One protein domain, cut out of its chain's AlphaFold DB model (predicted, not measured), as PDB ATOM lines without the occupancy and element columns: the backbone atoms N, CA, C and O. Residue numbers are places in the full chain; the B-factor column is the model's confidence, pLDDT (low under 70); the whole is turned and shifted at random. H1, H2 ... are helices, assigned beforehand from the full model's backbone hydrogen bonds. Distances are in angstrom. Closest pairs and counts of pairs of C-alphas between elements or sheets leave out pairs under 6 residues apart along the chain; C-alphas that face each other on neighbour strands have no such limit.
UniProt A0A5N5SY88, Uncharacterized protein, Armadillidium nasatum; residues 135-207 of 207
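AT A GLANCE: This is residues 135 to 207 of the 207 residues of an uncharacterized protein of Armadillidium nasatum (UniProt A0A5N5SY88). What shape appears? Little regular structure: loose, elongated loops hold three separate helices, H1 among loops near one end, then H2, beyond which the chain folds back into H3. What makes it up? The 73 printed residues include three named helices, H1, H2, H3 in that order, and no named strand; the class is all helix, with 29 residues in named elements. The radius of gyration of the C-alphas is 15.5 A, and the spans are 46 by 24 by 18 A.

IN THESE COORDINATES: Where is H1? After residues 135 to 148, H1, residues 149 to 156, 10.4 A long, begins with C-alpha 149 at (-17.178, -31.240, -51.324). What follows? H2, residues 172 to 184, measures 17.9 A; H3, residues 198 to 205, 10.8 A, ends at (-5.344, -19.098, -44.014).

HOW THE PARTS SIT: Do helices touch? H1, H2 and H3 are apart from each other. Their backbones? Every O i to N i+4 pair is within hydrogen-bond range.

THE WHOLE: How large? The farthest C-alphas, of Lys 161 and Glu 189, are 46.4 A apart. Cuts or low confidence? The printed part has no cut, both links are long, and no printed residue is under 70 in pLDDT.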
ATOM      1  N   LYS A 135     -23.198 -19.139 -42.763       93.25
ATOM      2  CA  LYS A 135     -24.248 -20.141 -42.538       93.25
ATOM      3  C   LYS A 135     -23.721 -21.573 -42.664       93.25
ATOM      4  O   LYS A 135     -24.123 -22.425 -41.874       93.25
ATOM      5  N   ALA A 136     -22.818 -21.838 -43.605       94.50
ATOM      6  CA  ALA A 136     -22.150 -23.129 -43.694       94.50
ATOM      7  C   ALA A 136     -21.140 -23.312 -42.548       94.50
ATOM      8  O   ALA A 136     -21.200 -24.304 -41.824       94.50
ATOM      9  N   LEU A 137     -20.258 -22.331 -42.325       95.69
ATOM     10  CA  LEU A 137     -19.147 -22.443 -41.371       95.69
ATOM     11  C   LEU A 137     -19.590 -22.701 -39.918       95.69
ATOM     12  O   LEU A 137     -18.931 -23.467 -39.217       95.69
ATOM     13  N   ILE A 138     -20.717 -22.141 -39.460       96.00
ATOM     14  CA  ILE A 138     -21.230 -22.383 -38.092       96.00
ATOM     15  C   ILE A 138     -21.614 -23.850 -37.823       96.00
ATOM     16  O   ILE A 138     -21.653 -24.282 -36.664       96.00
ATOM     17  N   HIS A 139     -21.869 -24.633 -38.872       94.88
ATOM     18  CA  HIS A 139     -22.188 -26.056 -38.767       94.88
ATOM     19  C   HIS A 139     -20.943 -26.954 -38.893       94.88
ATOM     20  O   HIS A 139     -21.010 -28.139 -38.578       94.88
ATOM     21  N   ILE A 140     -19.784 -26.416 -39.289       94.12
ATOM     22  CA  ILE A 140     -18.556 -27.197 -39.487       94.12
ATOM     23  C   ILE A 140     -17.776 -27.309 -38.170       94.12
ATOM     24  O   ILE A 140     -17.119 -26.363 -37.729       94.12
ATOM     25  N   LYS A 141     -17.788 -28.504 -37.570       92.62
ATOM     26  CA  LYS A 141     -17.130 -28.807 -36.280       92.62
ATOM     27  C   LYS A 141     -15.690 -29.335 -36.396       92.62
ATOM     28  O   LYS A 141     -15.005 -29.474 -35.393       92.62
ATOM     29  N   LYS A 142     -15.225 -29.610 -37.616       93.62
ATOM     30  CA  LYS A 142     -13.889 -30.148 -37.935       93.62
ATOM     31  C   LYS A 142     -13.019 -29.119 -38.678       93.62
ATOM     32  O   LYS A 142     -13.567 -28.115 -39.155       93.62
ATOM     33  N   PRO A 143     -11.691 -29.315 -38.783       93.25
ATOM     34  CA  PRO A 143     -10.849 -28.501 -39.660       93.25
ATOM     35  C   PRO A 143     -11.395 -28.477 -41.092       93.25
ATOM     36  O   PRO A 143     -11.888 -29.486 -41.595       93.25
ATOM     37  N   PHE A 144     -11.325 -27.324 -41.767       94.25
ATOM     38  CA  PHE A 144     -11.977 -27.155 -43.075       94.25
ATOM     39  C   PHE A 144     -11.425 -28.106 -44.149       94.25
ATOM     40  O   PHE A 144     -12.175 -28.577 -45.005       94.25
ATOM     41  N   LYS A 145     -10.132 -28.439 -44.070       91.38
ATOM     42  CA  LYS A 145      -9.469 -29.410 -44.954       91.38
ATOM     43  C   LYS A 145     -10.099 -30.810 -44.912       91.38
ATOM     44  O   LYS A 145     -10.047 -31.524 -45.906       91.38
ATOM     45  N   ASP A 146     -10.744 -31.165 -43.800       94.19
ATOM     46  CA  ASP A 146     -11.380 -32.473 -43.596       94.19
ATOM     47  C   ASP A 146     -12.855 -32.483 -44.048       94.19
ATOM     48  O   ASP A 146     -13.550 -33.496 -43.935       94.19
ATOM     49  N   VAL A 147     -13.375 -31.347 -44.531       94.62
ATOM     50  CA  VAL A 147     -14.744 -31.211 -45.052       94.62
ATOM     51  C   VAL A 147     -14.779 -31.670 -46.501       94.62
ATOM     52  O   VAL A 147     -14.030 -31.171 -47.342       94.62
ATOM     53  N   THR A 148     -15.677 -32.589 -46.837       95.06
ATOM     54  CA  THR A 148     -15.821 -33.053 -48.222       95.06
ATOM     55  C   THR A 148     -16.576 -32.029 -49.073       95.06
ATOM     56  O   THR A 148     -17.314 -31.190 -48.558       95.06
ATOM     57  N   ILE A 149     -16.421 -32.102 -50.400       94.88
ATOM     58  CA  ILE A 149     -17.178 -31.240 -51.324       94.88
ATOM     59  C   ILE A 149     -18.687 -31.455 -51.148       94.88
ATOM     60  O   ILE A 149     -19.441 -30.488 -51.109       94.88
ATOM     61  N   SER A 150     -19.125 -32.709 -50.994       93.81
ATOM     62  CA  SER A 150     -20.545 -33.040 -50.836       93.81
ATOM     63  C   SER A 150     -21.134 -32.477 -49.544       93.81
ATOM     64  O   SER A 150     -22.258 -31.983 -49.561       93.81
ATOM     65  N   GLU A 151     -20.392 -32.546 -48.436       93.75
ATOM     66  CA  GLU A 151     -20.810 -31.946 -47.163       93.75
ATOM     67  C   GLU A 151     -20.943 -30.428 -47.297       93.75
ATOM     68  O   GLU A 151     -21.952 -29.856 -46.893       93.75
ATOM     69  N   LEU A 152     -19.946 -29.767 -47.897       94.62
ATOM     70  CA  LEU A 152     -19.978 -28.316 -48.056       94.62
ATOM     71  C   LEU A 152     -21.118 -27.875 -48.981       94.62
ATOM     72  O   LEU A 152     -21.797 -26.898 -48.686       94.62
ATOM     73  N   LEU A 153     -21.367 -28.608 -50.065       94.25
ATOM     74  CA  LEU A 153     -22.457 -28.315 -50.991       94.25
ATOM     75  C   LEU A 153     -23.833 -28.430 -50.312       94.25
ATOM     76  O   LEU A 153     -24.683 -27.571 -50.538       94.25
ATOM     77  N   ASP A 154     -24.049 -29.429 -49.444       93.31
ATOM     78  CA  ASP A 154     -25.281 -29.538 -48.643       93.31
ATOM     79  C   ASP A 154     -25.442 -28.341 -47.690       93.31
ATOM     80  O   ASP A 154     -26.517 -27.745 -47.616       93.31
ATOM     81  N   LEU A 155     -24.364 -27.917 -47.027       93.50
ATOM     82  CA  LEU A 155     -24.375 -26.765 -46.118       93.50
ATOM     83  C   LEU A 155     -24.633 -25.428 -46.834       93.50
ATOM     84  O   LEU A 155     -25.347 -24.573 -46.304       93.50
ATOM     85  N   GLU A 156     -24.101 -25.253 -48.043       92.31
ATOM     86  CA  GLU A 156     -24.309 -24.055 -48.869       92.31
ATOM     87  C   GLU A 156     -25.684 -24.049 -49.575       92.31
ATOM     88  O   GLU A 156     -26.130 -23.004 -50.048       92.31
ATOM     89  N   SER A 157     -26.411 -25.178 -49.601       88.75
ATOM     90  CA  SER A 157     -27.716 -25.318 -50.280       88.75
ATOM     91  C   SER A 157     -28.867 -24.519 -49.645       88.75
ATOM     92  O   SER A 157     -29.961 -24.428 -50.202       88.75
ATOM     93  N   GLY A 158     -28.651 -23.952 -48.456       76.06
ATOM     94  CA  GLY A 158     -29.639 -23.168 -47.719       76.06
ATOM     95  C   GLY A 158     -30.624 -23.990 -46.877       76.06
ATOM     96  O   GLY A 158     -31.117 -23.443 -45.890       76.06
ATOM     97  N   ASN A 159     -30.836 -25.273 -47.183       79.38
ATOM     98  CA  ASN A 159     -31.653 -26.216 -46.407       79.38
ATOM     99  C   ASN A 159     -30.889 -27.541 -46.205       79.38
ATOM    100  O   ASN A 159     -31.263 -28.556 -46.800       79.38
ATOM    101  N   PRO A 160     -29.807 -27.533 -45.406       79.25
ATOM    102  CA  PRO A 160     -28.986 -28.718 -45.175       79.25
ATOM    103  C   PRO A 160     -29.818 -29.850 -44.574       79.25
ATOM    104  O   PRO A 160     -30.571 -29.645 -43.618       79.25
ATOM    105  N   LYS A 161     -29.692 -31.048 -45.142       75.75
ATOM    106  CA  LYS A 161     -30.538 -32.195 -44.767       75.75
ATOM    107  C   LYS A 161     -30.007 -32.958 -43.558       75.75
ATOM    108  O   LYS A 161     -30.781 -33.621 -42.876       75.75
ATOM    109  N   ASN A 162     -28.707 -32.852 -43.287       70.12
ATOM    110  CA  ASN A 162     -28.006 -33.661 -42.291       70.12
ATOM    111  C   ASN A 162     -27.443 -32.814 -41.137       70.12
ATOM    112  O   ASN A 162     -26.265 -32.917 -40.795       70.12
ATOM    113  N   LEU A 163     -28.271 -31.957 -40.534       77.94
ATOM    114  CA  LEU A 163     -27.890 -31.230 -39.321       77.94
ATOM    115  C   LEU A 163     -28.166 -32.090 -38.085       77.94
ATOM    116  O   LEU A 163     -29.297 -32.164 -37.614       77.94
ATOM    117  N   LEU A 164     -27.127 -32.754 -37.579       71.50
ATOM    118  CA  LEU A 164     -27.213 -33.549 -36.349       71.50
ATOM    119  C   LEU A 164     -27.003 -32.691 -35.093       71.50
ATOM    120  O   LEU A 164     -27.664 -32.913 -34.082       71.50
ATOM    121  N   ASP A 165     -26.127 -31.686 -35.181       81.69
ATOM    122  CA  ASP A 165     -25.717 -30.846 -34.055       81.69
ATOM    123  C   ASP A 165     -26.210 -29.403 -34.185       81.69
ATOM    124  O   ASP A 165     -26.369 -28.862 -35.283       81.69
ATOM    125  N   ALA A 166     -26.363 -28.737 -33.037       89.19
ATOM    126  CA  ALA A 166     -26.645 -27.310 -32.998       89.19
ATOM    127  C   ALA A 166     -25.505 -26.488 -33.653       89.19
ATOM    128  O   ALA A 166     -24.310 -26.780 -33.456       89.19
ATOM    129  N   PRO A 167     -25.835 -25.424 -34.411       93.38
ATOM    130  CA  PRO A 167     -24.828 -24.534 -34.973       93.38
ATOM    131  C   PRO A 167     -24.023 -23.843 -33.872       93.38
ATOM    132  O   PRO A 167     -24.506 -23.611 -32.765       93.38
ATOM    133  N   TYR A 168     -22.781 -23.477 -34.182       95.19
ATOM    134  CA  TYR A 168     -22.058 -22.523 -33.351       95.19
ATOM    135  C   TYR A 168     -22.698 -21.135 -33.462       95.19
ATOM    136  O   TYR A 168     -23.244 -20.778 -34.504       95.19
ATOM    137  N   ALA A 169     -22.582 -20.328 -32.407       95.62
ATOM    138  CA  ALA A 169     -23.026 -18.934 -32.443       95.62
ATOM    139  C   ALA A 169     -22.241 -18.102 -33.478       95.62
ATOM    140  O   ALA A 169     -22.788 -17.182 -34.080       95.62
ATOM    141  N   ILE A 170     -20.970 -18.451 -33.695       96.62
ATOM    142  CA  ILE A 170     -20.064 -17.843 -34.672       96.62
ATOM    143  C   ILE A 170     -19.167 -18.920 -35.302       96.62
ATOM    144  O   ILE A 170     -18.889 -19.931 -34.653       96.62
ATOM    145  N   PRO A 171     -18.694 -18.736 -36.547       97.25
ATOM    146  CA  PRO A 171     -17.673 -19.597 -37.134       97.25
ATOM    147  C   PRO A 171     -16.439 -19.688 -36.236       97.25
ATOM    148  O   PRO A 171     -15.919 -18.662 -35.789       97.25
ATOM    149  N   LYS A 172     -15.947 -20.907 -36.000       96.50
ATOM    150  CA  LYS A 172     -14.769 -21.143 -35.153       96.50
ATOM    151  C   LYS A 172     -13.529 -20.416 -35.679       96.50
ATOM    152  O   LYS A 172     -12.747 -19.905 -34.897       96.50
ATOM    153  N   GLU A 173     -13.397 -20.292 -36.999       96.50
ATOM    154  CA  GLU A 173     -12.295 -19.596 -37.663       96.50
ATOM    155  C   GLU A 173     -12.288 -18.101 -37.322       96.50
ATOM    156  O   GLU A 173     -11.239 -17.539 -37.022       96.50
ATOM    157  N   LEU A 174     -13.465 -17.462 -37.298       96.31
ATOM    158  CA  LEU A 174     -13.584 -16.069 -36.858       96.31
ATOM    159  C   LEU A 174     -13.314 -15.937 -35.362       96.31
ATOM    160  O   LEU A 174     -12.657 -14.982 -34.957       96.31
ATOM    161  N   TRP A 175     -13.790 -16.890 -34.556       97.12
ATOM    162  CA  TRP A 175     -13.509 -16.899 -33.126       97.12
ATOM    163  C   TRP A 175     -12.006 -16.968 -32.852       97.12
ATOM    164  O   TRP A 175     -11.511 -16.107 -32.140       97.12
ATOM    165  N   TYR A 176     -11.265 -17.890 -33.479       96.00
ATOM    166  CA  TYR A 176      -9.811 -17.995 -33.305       96.00
ATOM    167  C   TYR A 176      -9.072 -16.710 -33.702       96.00
ATOM    168  O   TYR A 176      -8.175 -16.274 -32.985       96.00
ATOM    169  N   LEU A 177      -9.457 -16.076 -34.819       95.94
ATOM    170  CA  LEU A 177      -8.847 -14.813 -35.248       95.94
ATOM    171  C   LEU A 177      -9.097 -13.688 -34.236       95.94
ATOM    172  O   LEU A 177      -8.170 -12.967 -33.872       95.94
ATOM    173  N   VAL A 178     -10.341 -13.535 -33.779       96.62
ATOM    174  CA  VAL A 178     -10.716 -12.479 -32.828       96.62
ATOM    175  C   VAL A 178     -10.102 -12.739 -31.455       96.62
ATOM    176  O   VAL A 178      -9.540 -11.818 -30.873       96.62
ATOM    177  N   ASP A 179     -10.159 -13.975 -30.961       97.31
ATOM    178  CA  ASP A 179      -9.576 -14.387 -29.684       97.31
ATOM    179  C   ASP A 179      -8.065 -14.109 -29.655       97.31
ATOM    180  O   ASP A 179      -7.566 -13.474 -28.726       97.31
ATOM    181  N   HIS A 180      -7.350 -14.437 -30.737       96.44
ATOM    182  CA  HIS A 180      -5.926 -14.133 -30.857       96.44
ATOM    183  C   HIS A 180      -5.632 -12.622 -30.839       96.44
ATOM    184  O   HIS A 180      -4.682 -12.192 -30.181       96.44
ATOM    185  N   ILE A 181      -6.446 -11.810 -31.526       96.69
ATOM    186  CA  ILE A 181      -6.316 -10.343 -31.519       96.69
ATOM    187  C   ILE A 181      -6.608  -9.775 -30.123       96.69
ATOM    188  O   ILE A 181      -5.907  -8.870 -29.680       96.69
ATOM    189  N   VAL A 182      -7.605 -10.298 -29.409       97.19
ATOM    190  CA  VAL A 182      -7.924  -9.855 -28.044       97.19
ATOM    191  C   VAL A 182      -6.796 -10.218 -27.077       97.19
ATOM    192  O   VAL A 182      -6.389  -9.383 -26.272       97.19
ATOM    193  N   ALA A 183      -6.255 -11.430 -27.180       97.06
ATOM    194  CA  ALA A 183      -5.200 -11.904 -26.291       97.06
ATOM    195  C   ALA A 183      -3.845 -11.215 -26.537       97.06
ATOM    196  O   ALA A 183      -3.117 -10.955 -25.582       97.06
ATOM    197  N   ASN A 184      -3.501 -10.912 -27.796       96.19
ATOM    198  CA  ASN A 184      -2.140 -10.497 -28.170       96.19
ATOM    199  C   ASN A 184      -2.062  -9.158 -28.920       96.19
ATOM    200  O   ASN A 184      -0.995  -8.556 -28.995       96.19
ATOM    201  N   GLY A 185      -3.165  -8.693 -29.507       94.88
ATOM    202  CA  GLY A 185      -3.184  -7.588 -30.468       94.88
ATOM    203  C   GLY A 185      -3.596  -6.230 -29.904       94.88
ATOM    204  O   GLY A 185      -3.277  -5.216 -30.518       94.88
ATOM    205  N   LEU A 186      -4.274  -6.168 -28.750       95.31
ATOM    206  CA  LEU A 186      -4.889  -4.922 -28.255       95.31
ATOM    207  C   LEU A 186      -3.893  -3.784 -27.981       95.31
ATOM    208  O   LEU A 186      -4.265  -2.619 -28.079       95.31
ATOM    209  N   ASN A 187      -2.640  -4.120 -27.666       95.75
ATOM    210  CA  ASN A 187      -1.571  -3.150 -27.410       95.75
ATOM    211  C   ASN A 187      -0.585  -3.017 -28.584       95.75
ATOM    212  O   ASN A 187       0.437  -2.347 -28.449       95.75
ATOM    213  N   VAL A 188      -0.847  -3.674 -29.720       95.81
ATOM    214  CA  VAL A 188       0.018  -3.596 -30.902       95.81
ATOM    215  C   VAL A 188      -0.221  -2.265 -31.609       95.81
ATOM    216  O   VAL A 188      -1.341  -1.944 -32.013       95.81
ATOM    217  N   GLU A 189       0.845  -1.483 -31.770       96.00
ATOM    218  CA  GLU A 189       0.784  -0.207 -32.476       96.00
ATOM    219  C   GLU A 189       0.337  -0.406 -33.932       96.00
ATOM    220  O   GLU A 189       0.814  -1.288 -34.648       96.00
ATOM    221  N   GLY A 190      -0.607   0.422 -34.381       95.12
ATOM    222  CA  GLY A 190      -1.149   0.334 -35.735       95.12
ATOM    223  C   GLY A 190      -2.040  -0.890 -35.985       95.12
ATOM    224  O   GLY A 190      -2.174  -1.324 -37.133       95.12
ATOM    225  N   LEU A 191      -2.666  -1.456 -34.942       95.25
ATOM    226  CA  LEU A 191      -3.708  -2.472 -35.100       95.25
ATOM    227  C   LEU A 191      -4.787  -1.983 -36.086       95.25
ATOM    228  O   LEU A 191      -5.298  -0.870 -35.976       95.25
ATOM    229  N   PHE A 192      -5.116  -2.822 -37.070       94.81
ATOM    230  CA  PHE A 192      -6.033  -2.535 -38.185       94.81
ATOM    231  C   PHE A 192      -5.626  -1.403 -39.151       94.81
ATOM    232  O   PHE A 192      -6.355  -1.157 -40.113       94.81
ATOM    233  N   THR A 193      -4.467  -0.759 -38.979       95.69
ATOM    234  CA  THR A 193      -3.948   0.249 -39.926       95.69
ATOM    235  C   THR A 193      -2.691  -0.225 -40.654       95.69
ATOM    236  O   THR A 193      -2.500   0.091 -41.831       95.69
ATOM    237  N   THR A 194      -1.872  -1.047 -40.000       94.88
ATOM    238  CA  THR A 194      -0.670  -1.642 -40.587       94.88
ATOM    239  C   THR A 194      -1.010  -2.937 -41.321       94.88
ATOM    240  O   THR A 194      -1.717  -3.806 -40.810       94.88
ATOM    241  N   LYS A 195      -0.495  -3.093 -42.548       94.19
ATOM    242  CA  LYS A 195      -0.657  -4.331 -43.324       94.19
ATOM    243  C   LYS A 195       0.212  -5.443 -42.731       94.19
ATOM    244  O   LYS A 195       1.408  -5.243 -42.549       94.19
ATOM    245  N   GLY A 196      -0.380  -6.617 -42.516       91.12
ATOM    246  CA  GLY A 196       0.359  -7.821 -42.128       91.12
ATOM    247  C   GLY A 196       1.284  -8.335 -43.237       91.12
ATOM    248  O   GLY A 196       1.130  -7.989 -44.416       91.12
ATOM    249  N   LEU A 197       2.241  -9.187 -42.866       92.69
ATOM    250  CA  LEU A 197       3.157  -9.799 -43.822       92.69
ATOM    251  C   LEU A 197       2.410 -10.821 -44.689       92.69
ATOM    252  O   LEU A 197       1.650 -11.650 -44.194       92.69
ATOM    253  N   LYS A 198       2.659 -10.807 -46.007       89.12
ATOM    254  CA  LYS A 198       1.988 -11.731 -46.945       89.12
ATOM    255  C   LYS A 198       2.184 -13.199 -46.564       89.12
ATOM    256  O   LYS A 198       1.243 -13.974 -46.662       89.12
ATOM    257  N   LYS A 199       3.391 -13.558 -46.119       89.62
ATOM    258  CA  LYS A 199       3.731 -14.924 -45.710       89.62
ATOM    259  C   LYS A 199       2.879 -15.390 -44.522       89.62
ATOM    260  O   LYS A 199       2.292 -16.461 -44.591       89.62
ATOM    261  N   GLU A 200       2.750 -14.559 -43.491       92.31
ATOM    262  CA  GLU A 200       1.944 -14.865 -42.300       92.31
ATOM    263  C   GLU A 200       0.458 -14.977 -42.644       92.31
ATOM    264  O   GLU A 200      -0.227 -15.873 -42.164       92.31
ATOM    265  N   LEU A 201      -0.048 -14.125 -43.546       90.25
ATOM    266  CA  LEU A 201      -1.426 -14.239 -44.033       90.25
ATOM    267  C   LEU A 201      -1.694 -15.590 -44.708       90.25
ATOM    268  O   LEU A 201      -2.814 -16.090 -44.615       90.25
ATOM    269  N   TYR A 202      -0.708 -16.180 -45.385       86.06
ATOM    270  CA  TYR A 202      -0.849 -17.519 -45.960       86.06
ATOM    271  C   TYR A 202      -0.850 -18.602 -44.888       86.06
ATOM    272  O   TYR A 202      -1.695 -19.490 -44.939       86.06
ATOM    273  N   GLU A 203       0.038 -18.503 -43.901       90.31
ATOM    274  CA  GLU A 203       0.081 -19.445 -42.779       90.31
ATOM    275  C   GLU A 203      -1.242 -19.424 -41.996       90.31
ATOM    276  O   GLU A 203      -1.820 -20.477 -41.761       90.31
ATOM    277  N   ILE A 204      -1.804 -18.242 -41.721       92.19
ATOM    278  CA  ILE A 204      -3.097 -18.083 -41.032       92.19
ATOM    279  C   ILE A 204      -4.268 -18.671 -41.837       92.19
ATOM    280  O   ILE A 204      -5.222 -19.191 -41.266       92.19
ATOM    281  N   ARG A 205      -4.246 -18.582 -43.172       90.75
ATOM    282  CA  ARG A 205      -5.344 -19.098 -44.014       90.75
ATOM    283  C   ARG A 205      -5.403 -20.624 -44.075       90.75
ATOM    284  O   ARG A 205      -6.449 -21.162 -44.434       90.75
ATOM    285  N   TYR A 206      -4.288 -21.284 -43.774       88.12
ATOM    286  CA  TYR A 206      -4.087 -22.719 -43.972       88.12
ATOM    287  C   TYR A 206      -3.575 -23.438 -42.709       88.12
ATOM    288  O   TYR A 206      -3.109 -24.573 -42.813       88.12
ATOM    289  N   CYS A 207      -3.649 -22.791 -41.539       83.19
ATOM    290  CA  CYS A 207      -3.281 -23.373 -40.246       83.19
ATOM    291  C   CYS A 207      -4.280 -24.431 -39.756       83.19
ATOM    292  O   CYS A 207      -5.499 -24.282 -40.015       83.19
TER     293      CYS A 207